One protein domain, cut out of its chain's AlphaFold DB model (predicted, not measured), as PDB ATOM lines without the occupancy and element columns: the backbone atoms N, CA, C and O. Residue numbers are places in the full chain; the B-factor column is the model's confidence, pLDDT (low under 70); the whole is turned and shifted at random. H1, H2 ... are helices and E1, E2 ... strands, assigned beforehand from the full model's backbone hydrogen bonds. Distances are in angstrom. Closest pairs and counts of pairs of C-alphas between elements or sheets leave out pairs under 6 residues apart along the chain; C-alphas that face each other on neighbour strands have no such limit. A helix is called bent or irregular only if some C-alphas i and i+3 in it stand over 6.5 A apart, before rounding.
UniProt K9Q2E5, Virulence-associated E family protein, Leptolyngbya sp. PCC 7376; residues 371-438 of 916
ATOM      1  N   ALA A 371      40.237  26.128  33.697       67.81
ATOM      2  CA  ALA A 371      39.314  27.199  34.082       67.81
ATOM      3  C   ALA A 371      37.840  26.809  33.863       67.81
ATOM      4  O   ALA A 371      36.999  27.060  34.724       67.81
ATOM      5  N   GLN A 372      37.531  26.137  32.748       75.50
ATOM      6  CA  GLN A 372      36.188  25.608  32.478       75.50
ATOM      7  C   GLN A 372      35.789  24.531  33.494       75.50
ATOM      8  O   GLN A 372      34.664  24.534  33.981       75.50
ATOM      9  N   LEU A 373      36.716  23.635  33.841       82.12
ATOM     10  CA  LEU A 373      36.521  22.603  34.857       82.12
ATOM     11  C   LEU A 373      36.331  23.205  36.257       82.12
ATOM     12  O   LEU A 373      35.455  22.761  36.997       82.12
ATOM     13  N   TYR A 374      37.117  24.227  36.602       85.56
ATOM     14  CA  TYR A 374      37.006  24.954  37.864       85.56
ATOM     15  C   TYR A 374      35.624  25.590  38.011       85.56
ATOM     16  O   TYR A 374      34.925  25.291  38.975       85.56
ATOM     17  N   GLN A 375      35.190  26.380  37.022       80.50
ATOM     18  CA  GLN A 375      33.849  26.975  37.003       80.50
ATOM     19  C   GLN A 375      32.755  25.899  37.038       80.50
ATOM     20  O   GLN A 375      31.794  26.020  37.794       80.50
ATOM     21  N   PHE A 376      32.911  24.816  36.270       86.44
ATOM     22  CA  PHE A 376      31.954  23.713  36.269       86.44
ATOM     23  C   PHE A 376      31.774  23.116  37.672       86.44
ATOM     24  O   PHE A 376      30.645  22.984  38.146       86.44
ATOM     25  N   ILE A 377      32.873  22.787  38.355       87.12
ATOM     26  CA  ILE A 377      32.830  22.204  39.702       87.12
ATOM     27  C   ILE A 377      32.336  23.242  40.720       87.12
ATOM     28  O   ILE A 377      31.526  22.884  41.572       87.12
ATOM     29  N   GLN A 378      32.716  24.518  40.591       87.25
ATOM     30  CA  GLN A 378      32.237  25.611  41.443       87.25
ATOM     31  C   GLN A 378      30.706  25.719  41.445       87.25
ATOM     32  O   GLN A 378      30.095  25.752  42.511       87.25
ATOM     33  N   TYR A 379      30.075  25.734  40.266       83.94
ATOM     34  CA  TYR A 379      28.624  25.914  40.158       83.94
ATOM     35  C   TYR A 379      27.814  24.634  40.413       83.94
ATOM     36  O   TYR A 379      26.704  24.723  40.931       83.94
ATOM     37  N   ASN A 380      28.340  23.449  40.071       82.06
ATOM     38  CA  ASN A 380      27.552  22.203  40.076       82.06
ATOM     39  C   ASN A 380      27.879  21.241  41.236       82.06
ATOM     40  O   ASN A 380      27.039  20.413  41.591       82.06
ATOM     41  N   LEU A 381      29.085  21.311  41.818       86.38
ATOM     42  CA  LEU A 381      29.559  20.359  42.837       86.38
ATOM     43  C   LEU A 381      29.990  21.026  44.152       86.38
ATOM     44  O   LEU A 381      29.790  20.436  45.207       86.38
ATOM     45  N   ALA A 382      30.577  22.226  44.137       84.25
ATOM     46  CA  ALA A 382      31.203  22.820  45.326       84.25
ATOM     47  C   ALA A 382      30.218  23.096  46.475       84.25
ATOM     48  O   ALA A 382      30.613  23.125  47.639       84.25
ATOM     49  N   SER A 383      28.923  23.252  46.187       87.62
ATOM     50  CA  SER A 383      27.864  23.296  47.204       87.62
ATOM     51  C   SER A 383      27.778  21.996  48.021       87.62
ATOM     52  O   SER A 383      27.608  22.074  49.237       87.62
ATOM     53  N   ARG A 384      27.975  20.847  47.360       90.62
ATOM     54  CA  ARG A 384      27.802  19.464  47.844       90.62
ATOM     55  C   ARG A 384      29.078  18.824  48.404       90.62
ATOM     56  O   ARG A 384      29.004  17.755  49.002       90.62
ATOM     57  N   LEU A 385      30.242  19.433  48.178       91.56
ATOM     58  CA  LEU A 385      31.541  18.918  48.616       91.56
ATOM     59  C   LEU A 385      31.909  19.403  50.025       91.56
ATOM     60  O   LEU A 385      31.714  20.572  50.354       91.56
ATOM     61  N   SER A 386      32.502  18.521  50.829       91.19
ATOM     62  CA  SER A 386      33.115  18.842  52.129       91.19
ATOM     63  C   SER A 386      34.292  17.908  52.428       91.19
ATOM     64  O   SER A 386      34.494  16.911  51.730       91.19
ATOM     65  N   PHE A 387      35.117  18.233  53.427       88.88
ATOM     66  CA  PHE A 387      36.315  17.456  53.763       88.88
ATOM     67  C   PHE A 387      36.332  17.052  55.242       88.88
ATOM     68  O   PHE A 387      36.381  17.901  56.131       88.88
ATOM     69  N   ASP A 388      36.316  15.742  55.498       89.12
ATOM     70  CA  ASP A 388      36.440  15.146  56.832       89.12
ATOM     71  C   ASP A 388      37.902  15.276  57.294       89.12
ATOM     72  O   ASP A 388      38.788  14.590  56.773       89.12
ATOM     73  N   LEU A 389      38.171  16.155  58.268       85.25
ATOM     74  CA  LEU A 389      39.518  16.372  58.813       85.25
ATOM     75  C   LEU A 389      40.075  15.163  59.580       85.25
ATOM     76  O   LEU A 389      41.295  15.007  59.654       85.25
ATOM     77  N   MET A 390      39.209  14.310  60.134       85.56
ATOM     78  CA  MET A 390      39.606  13.133  60.906       85.56
ATOM     79  C   MET A 390      40.085  12.027  59.961       85.56
ATOM     80  O   MET A 390      41.237  11.596  60.011       85.56
ATOM     81  N   ARG A 391      39.236  11.601  59.018       84.75
ATOM     82  CA  ARG A 391      39.590  10.562  58.034       84.75
ATOM     83  C   ARG A 391      40.461  11.080  56.890       84.75
ATOM     84  O   ARG A 391      41.065  10.273  56.185       84.75
ATOM     85  N   ARG A 392      40.560  12.404  56.725       83.44
ATOM     86  CA  ARG A 392      41.250  13.103  55.625       83.44
ATOM     87  C   ARG A 392      40.670  12.723  54.254       83.44
ATOM     88  O   ARG A 392      41.411  12.493  53.297       83.44
ATOM     89  N   GLN A 393      39.340  12.639  54.182       86.69
ATOM     90  CA  GLN A 393      38.572  12.182  53.018       86.69
ATOM     91  C   GLN A 393      37.662  13.285  52.466       86.69
ATOM     92  O   GLN A 393      37.138  14.112  53.209       86.69
ATOM     93  N   VAL A 394      37.456  13.271  51.146       88.25
ATOM     94  CA  VAL A 394      36.416  14.075  50.490       88.25
ATOM     95  C   VAL A 394      35.065  13.402  50.698       88.25
ATOM     96  O   VAL A 394      34.940  12.192  50.491       88.25
ATOM     97  N   LEU A 395      34.061  14.200  51.045       89.94
ATOM     98  CA  LEU A 395      32.661  13.810  51.054       89.94
ATOM     99  C   LEU A 395      31.905  14.530  49.927       89.94
ATOM    100  O   LEU A 395      32.215  15.677  49.591       89.94
ATOM    101  N   LEU A 396      30.899  13.859  49.374       89.06
ATOM    102  CA  LEU A 396      29.907  14.411  48.451       89.06
ATOM    103  C   LEU A 396      28.521  14.146  49.050       89.06
ATOM    104  O   LEU A 396      28.190  13.002  49.343       89.06
ATOM    105  N   ASP A 397      27.741  15.202  49.282       86.56
ATOM    106  CA  ASP A 397      26.449  15.154  49.993       86.56
ATOM    107  C   ASP A 397      26.532  14.514  51.401       86.56
ATOM    108  O   ASP A 397      25.553  13.977  51.914       86.56
ATOM    109  N   GLY A 398      27.710  14.575  52.036       82.06
ATOM    110  CA  GLY A 398      27.997  13.954  53.337       82.06
ATOM    111  C   GLY A 398      28.477  12.497  53.272       82.06
ATOM    112  O   GLY A 398      28.974  11.988  54.274       82.06
ATOM    113  N   GLU A 399      28.413  11.848  52.108       85.69
ATOM    114  CA  GLU A 399      28.886  10.475  51.899       85.69
ATOM    115  C   GLU A 399      30.329  10.434  51.386       85.69
ATOM    116  O   GLU A 399      30.773  11.329  50.666       85.69
ATOM    117  N   ILE A 400      31.083   9.380  51.724       85.19
ATOM    118  CA  ILE A 400      32.487   9.239  51.298       85.19
ATOM    119  C   ILE A 400      32.567   9.183  49.769       85.19
ATOM    120  O   ILE A 400      31.962   8.322  49.128       85.19
ATOM    121  N   PHE A 401      33.381  10.056  49.175       84.31
ATOM    122  CA  PHE A 401      33.563  10.119  47.728       84.31
ATOM    123  C   PHE A 401      34.461   8.974  47.217       84.31
ATOM    124  O   PHE A 401      35.660   9.136  46.991       84.31
ATOM    125  N   GLN A 402      33.868   7.789  47.051       73.44
ATOM    126  CA  GLN A 402      34.568   6.548  46.674       73.44
ATOM    127  C   GLN A 402      34.948   6.452  45.184       73.44
ATOM    128  O   GLN A 402      35.710   5.569  44.809       73.44
ATOM    129  N   MET A 403      34.462   7.354  44.325       66.88
ATOM    130  CA  MET A 403      34.636   7.292  42.860       66.88
ATOM    131  C   MET A 403      36.046   7.695  42.373       66.88
ATOM    132  O   MET A 403      36.214   8.093  41.225       66.88
ATOM    133  N   ALA A 404      37.070   7.640  43.231       61.19
ATOM    134  CA  ALA A 404      38.412   8.142  42.927       61.19
ATOM    135  C   ALA A 404      39.139   7.337  41.832       61.19
ATOM    136  O   ALA A 404      39.873   7.934  41.048       61.19
ATOM    137  N   ASP A 405      38.907   6.021  41.754       60.69
ATOM    138  CA  ASP A 405      39.561   5.119  40.787       60.69
ATOM    139  C   ASP A 405      38.850   5.057  39.417       60.69
ATOM    140  O   ASP A 405      39.409   4.562  38.440       60.69
ATOM    141  N   GLU A 406      37.623   5.585  39.324       78.62
ATOM    142  CA  GLU A 406      36.835   5.697  38.084       78.62
ATOM    143  C   GLU A 406      36.382   7.149  37.849       78.62
ATOM    144  O   GLU A 406      35.314   7.422  37.296       78.62
ATOM    145  N   LEU A 407      37.201   8.115  38.273       84.56
ATOM    146  CA  LEU A 407      36.774   9.503  38.444       84.56
ATOM    147  C   LEU A 407      36.349  10.191  37.141       84.56
ATOM    148  O   LEU A 407      35.375  10.945  37.120       84.56
ATOM    149  N   ARG A 408      37.068   9.938  36.042       83.50
ATOM    150  CA  ARG A 408      36.725  10.486  34.721       83.50
ATOM    151  C   ARG A 408      35.481   9.810  34.116       83.50
ATOM    152  O   ARG A 408      34.615  10.555  33.657       83.50
ATOM    153  N   PRO A 409      35.334   8.467  34.134       82.25
ATOM    154  CA  PRO A 409      34.063   7.800  33.838       82.25
ATOM    155  C   PRO A 409      32.881   8.337  34.651       82.25
ATOM    156  O   PRO A 409      31.862   8.685  34.060       82.25
ATOM    157  N   TRP A 410      33.020   8.474  35.974       86.31
ATOM    158  CA  TRP A 410      31.975   9.021  36.843       86.31
ATOM    159  C   TRP A 410      31.580  10.443  36.435       86.31
ATOM    160  O   TRP A 410      30.401  10.714  36.220       86.31
ATOM    161  N   PHE A 411      32.560  11.334  36.253       86.56
ATOM    162  CA  PHE A 411      32.313  12.725  35.869       86.56
ATOM    163  C   PHE A 411      31.584  12.828  34.517       86.56
ATOM    164  O   PHE A 411      30.674  13.641  34.365       86.56
ATOM    165  N   PHE A 412      31.912  11.952  33.562       83.06
ATOM    166  CA  PHE A 412      31.211  11.868  32.282       83.06
ATOM    167  C   PHE A 412      29.790  11.299  32.406       83.06
ATOM    168  O   PHE A 412      28.865  11.848  31.811       83.06
ATOM    169  N   CYS A 413      29.589  10.233  33.182       78.88
ATOM    170  CA  CYS A 413      28.270   9.622  33.376       78.88
ATOM    171  C   CYS A 413      27.292  10.527  34.142       78.88
ATOM    172  O   CYS A 413      26.102  10.525  33.834       78.88
ATOM    173  N   GLU A 414      27.783  11.282  35.126       81.50
ATOM    174  CA  GLU A 414      26.967  12.154  35.979       81.50
ATOM    175  C   GLU A 414      26.674  13.511  35.310       81.50
ATOM    176  O   GLU A 414      25.568  14.033  35.438       81.50
ATOM    177  N   TYR A 415      27.639  14.073  34.565       83.06
ATOM    178  CA  TYR A 415      27.565  15.454  34.060       83.06
ATOM    179  C   TYR A 415      27.645  15.612  32.533       83.06
ATOM    180  O   TYR A 415      27.436  16.712  32.024       83.06
ATOM    181  N   GLY A 416      27.957  14.555  31.775       77.81
ATOM    182  CA  GLY A 416      28.104  14.609  30.313       77.81
ATOM    183  C   GLY A 416      29.360  15.337  29.808       77.81
ATOM    184  O   GLY A 416      29.533  15.495  28.597       77.81
ATOM    185  N   GLU A 417      30.246  15.765  30.711       81.38
ATOM    186  CA  GLU A 417      31.498  16.459  30.395       81.38
ATOM    187  C   GLU A 417      32.724  15.574  30.648       81.38
ATOM    188  O   GLU A 417      32.687  14.599  31.393       81.38
ATOM    189  N   THR A 418      33.857  15.921  30.038       82.50
ATOM    190  CA  THR A 418      35.132  15.222  30.244       82.50
ATOM    191  C   THR A 418      36.250  16.218  30.513       82.50
ATOM    192  O   THR A 418      36.274  17.316  29.959       82.50
ATOM    193  N   ALA A 419      37.189  15.826  31.367       84.75
ATOM    194  CA  ALA A 419      38.404  16.569  31.657       84.75
ATOM    195  C   ALA A 419      39.534  15.601  32.035       84.75
ATOM    196  O   ALA A 419      39.336  14.387  32.155       84.75
ATOM    197  N   LYS A 420      40.743  16.130  32.244       83.75
ATOM    198  CA  LYS A 420      41.859  15.339  32.772       83.75
ATOM    199  C   LYS A 420      41.556  14.906  34.201       83.75
ATOM    200  O   LYS A 420      41.354  15.734  35.079       83.75
ATOM    201  N   GLU A 421      41.614  13.606  34.441       82.50
ATOM    202  CA  GLU A 421      41.257  12.971  35.714       82.50
ATOM    203  C   GLU A 421      41.986  13.564  36.929       82.50
ATOM    204  O   GLU A 421      41.361  13.931  37.921       82.50
ATOM    205  N   GLY A 422      43.299  13.787  36.810       81.69
ATOM    206  CA  GLY A 422      44.091  14.431  37.861       81.69
ATOM    207  C   GLY A 422      43.733  15.897  38.124       81.69
ATOM    208  O   GLY A 422      44.053  16.403  39.195       81.69
ATOM    209  N   ASP A 423      43.077  16.583  37.188       84.06
ATOM    210  CA  ASP A 423      42.601  17.955  37.370       84.06
ATOM    211  C   ASP A 423      41.169  17.966  37.935       84.06
ATOM    212  O   ASP A 423      40.877  18.803  38.789       84.06
ATOM    213  N   ILE A 424      40.332  16.970  37.596       84.69
ATOM    214  CA  ILE A 424      39.035  16.723  38.262       84.69
ATOM    215  C   ILE A 424      39.288  16.470  39.752       84.69
ATOM    216  O   ILE A 424      38.726  17.163  40.599       84.69
ATOM    217  N   TYR A 425      40.201  15.546  40.078       86.38
ATOM    218  CA  TYR A 425      40.514  15.177  41.461       86.38
ATOM    219  C   TYR A 425      40.995  16.372  42.291       86.38
ATOM    220  O   TYR A 425      40.458  16.633  43.364       86.38
ATOM    221  N   LYS A 426      41.976  17.137  41.788       83.44
ATOM    222  CA  LYS A 426      42.492  18.328  42.488       83.44
ATOM    223  C   LYS A 426      41.401  19.365  42.727       83.44
ATOM    224  O   LYS A 426      41.332  19.907  43.822       83.44
ATOM    225  N   THR A 427      40.567  19.629  41.724       84.12
ATOM    226  CA  THR A 427      39.508  20.647  41.812       84.12
ATOM    227  C   THR A 427      38.424  20.233  42.809       84.12
ATOM    228  O   THR A 427      38.002  21.044  43.629       84.12
ATOM    229  N   ILE A 428      38.034  18.953  42.814       89.00
ATOM    230  CA  ILE A 428      37.124  18.388  43.822       89.00
ATOM    231  C   ILE A 428      37.731  18.496  45.229       89.00
ATOM    232  O   ILE A 428      37.080  19.011  46.134       89.00
ATOM    233  N   VAL A 429      38.987  18.073  45.420       85.62
ATOM    234  CA  VAL A 429      39.678  18.158  46.722       85.62
ATOM    235  C   VAL A 429      39.832  19.609  47.191       85.62
ATOM    236  O   VAL A 429      39.723  19.868  48.387       85.62
ATOM    237  N   TYR A 430      40.060  20.555  46.277       86.88
ATOM    238  CA  TYR A 430      40.148  21.987  46.572       86.88
ATOM    239  C   TYR A 430      38.830  22.527  47.146       86.88
ATOM    240  O   TYR A 430      38.821  23.016  48.277       86.88
ATOM    241  N   PHE A 431      37.709  22.360  46.437       87.19
ATOM    242  CA  PHE A 431      36.404  22.828  46.924       87.19
ATOM    243  C   PHE A 431      35.930  22.079  48.174       87.19
ATOM    244  O   PHE A 431      35.358  22.691  49.072       87.19
ATOM    245  N   ALA A 432      36.227  20.781  48.286       87.31
ATOM    246  CA  ALA A 432      35.969  20.020  49.505       87.31
ATOM    247  C   ALA A 432      36.717  20.606  50.714       87.31
ATOM    248  O   ALA A 432      36.132  20.760  51.782       87.31
ATOM    249  N   ARG A 433      37.996  20.976  50.552       84.56
ATOM    250  CA  ARG A 433      38.827  21.528  51.635       84.56
ATOM    251  C   ARG A 433      38.416  22.922  52.092       84.56
ATOM    252  O   ARG A 433      38.597  23.210  53.272       84.56
ATOM    253  N   GLN A 434      37.831  23.750  51.225       82.75
ATOM    254  CA  GLN A 434      37.205  25.012  51.651       82.75
ATOM    255  C   GLN A 434      36.058  24.781  52.649       82.75
ATOM    256  O   GLN A 434      35.747  25.648  53.455       82.75
ATOM    257  N   LYS A 435      35.458  23.585  52.625       87.88
ATOM    258  CA  LYS A 435      34.447  23.103  53.571       87.88
ATOM    259  C   LYS A 435      34.998  21.950  54.409       87.88
ATOM    260  O   LYS A 435      34.367  20.901  54.565       87.88
ATOM    261  N   SER A 436      36.216  22.136  54.917       85.94
ATOM    262  CA  SER A 436      36.788  21.242  55.920       85.94
ATOM    263  C   SER A 436      36.003  21.356  57.216       85.94
ATOM    264  O   SER A 436      35.741  22.458  57.692       85.94
ATOM    265  N   PHE A 437      35.662  20.220  57.809       87.81
ATOM    266  CA  PHE A 437      35.032  20.176  59.118       87.81
ATOM    267  C   PHE A 437      35.601  19.031  59.940       87.81
ATOM    268  O   PHE A 437      36.167  18.059  59.431       87.81
ATOM    269  N   ASP A 438      35.446  19.171  61.246       89.94
ATOM    270  CA  ASP A 438      35.880  18.181  62.204       89.94
ATOM    271  C   ASP A 438      34.665  17.386  62.697       89.94
ATOM    272  O   ASP A 438      33.879  17.915  63.490       89.94
TER     273      ASP A 438
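What this domain is: This is residues 371 to 438 of the 916 residues of the protein "Virulence-associated E family protein" of Leptolyngbya sp. PCC 7376 (UniProt K9Q2E5). The longest helix, H3, runs through the middle of a small helical domain, with H1 packed on it from one side and the irregular helix H2 meeting its first residues at about a right angle. A small antiparallel hairpin of two short strands, E1 and E2, packs on the later part of H3, and short pairings join residues 436 to 437 to E1 and residues 399 to 400 to E2. The printed part has 68 residues with three named helices and two named strands, in the order H1, E1, E2, H2, H3, and its class is mostly helix. It is compact, with a radius of gyration of the C-alphas of 11.2 A and spans of 32 by 22 by 18 A.

How they stand to each other: H1, residues 371 to 380, touches H3, residues 421 to 434. Their closest C-alphas, those of Tyr 374 and Thr 427, are 6.4 A apart. The two helices run the same way at a steep tilt of 51 degrees. E1, residues 385 to 388, and E2, residues 393 to 396, are a hairpin with 148 degrees between their directions. N 395 and O 386 are 2.8 A apart and N 388 and O 393 are 2.9 A apart, both within hydrogen-bond range. The closest C-alphas of E1 and H3 are those of Ser 386 and Ala 432, 4.1 A apart. For E2 and H3 they are those of Val 394 and Ala 432, 6.0 A apart. Residues 387 to 388 of E1 also pair with residues 436 to 437, parallel, and residues 395 to 396 of E2 with residues 399 to 400, antiparallel. H2, residues 403 to 415, touches H3 with residues 404 to 408 alone, about perpendicular at 89 degrees. Their closest C-alphas, those of Arg 408 and Glu 421, are 5.3 A apart. H1 and H2 are apart. Each O i to N i+4 pair is within hydrogen-bond range in H1 and H3, and 7 of 9 are in H2.

Where its parts are: H1 begins at C-alpha 371, (39.314, 27.199, 34.082), and is 14.1 A long. E1 is 10.3 A long and E2 10.0 A. H2 is 13.9 A long and irregular: C-alphas 405 and 408 are 8.6 A apart. H3 is 20.4 A long, from C-alpha 421 at (41.257, 12.971, 35.714) to C-alpha 434 at (37.205, 25.012, 51.651).

The domain as a whole: The two C-alphas farthest apart are those of Gly 416 and Asp 438, at 33.0 A. The printed part has no cut and no long link; the link from E2 to H2 is short and the others are tight. The mean pLDDT of the printed part is 83.6, and residue 371 and residues 403 to 405 are under 70.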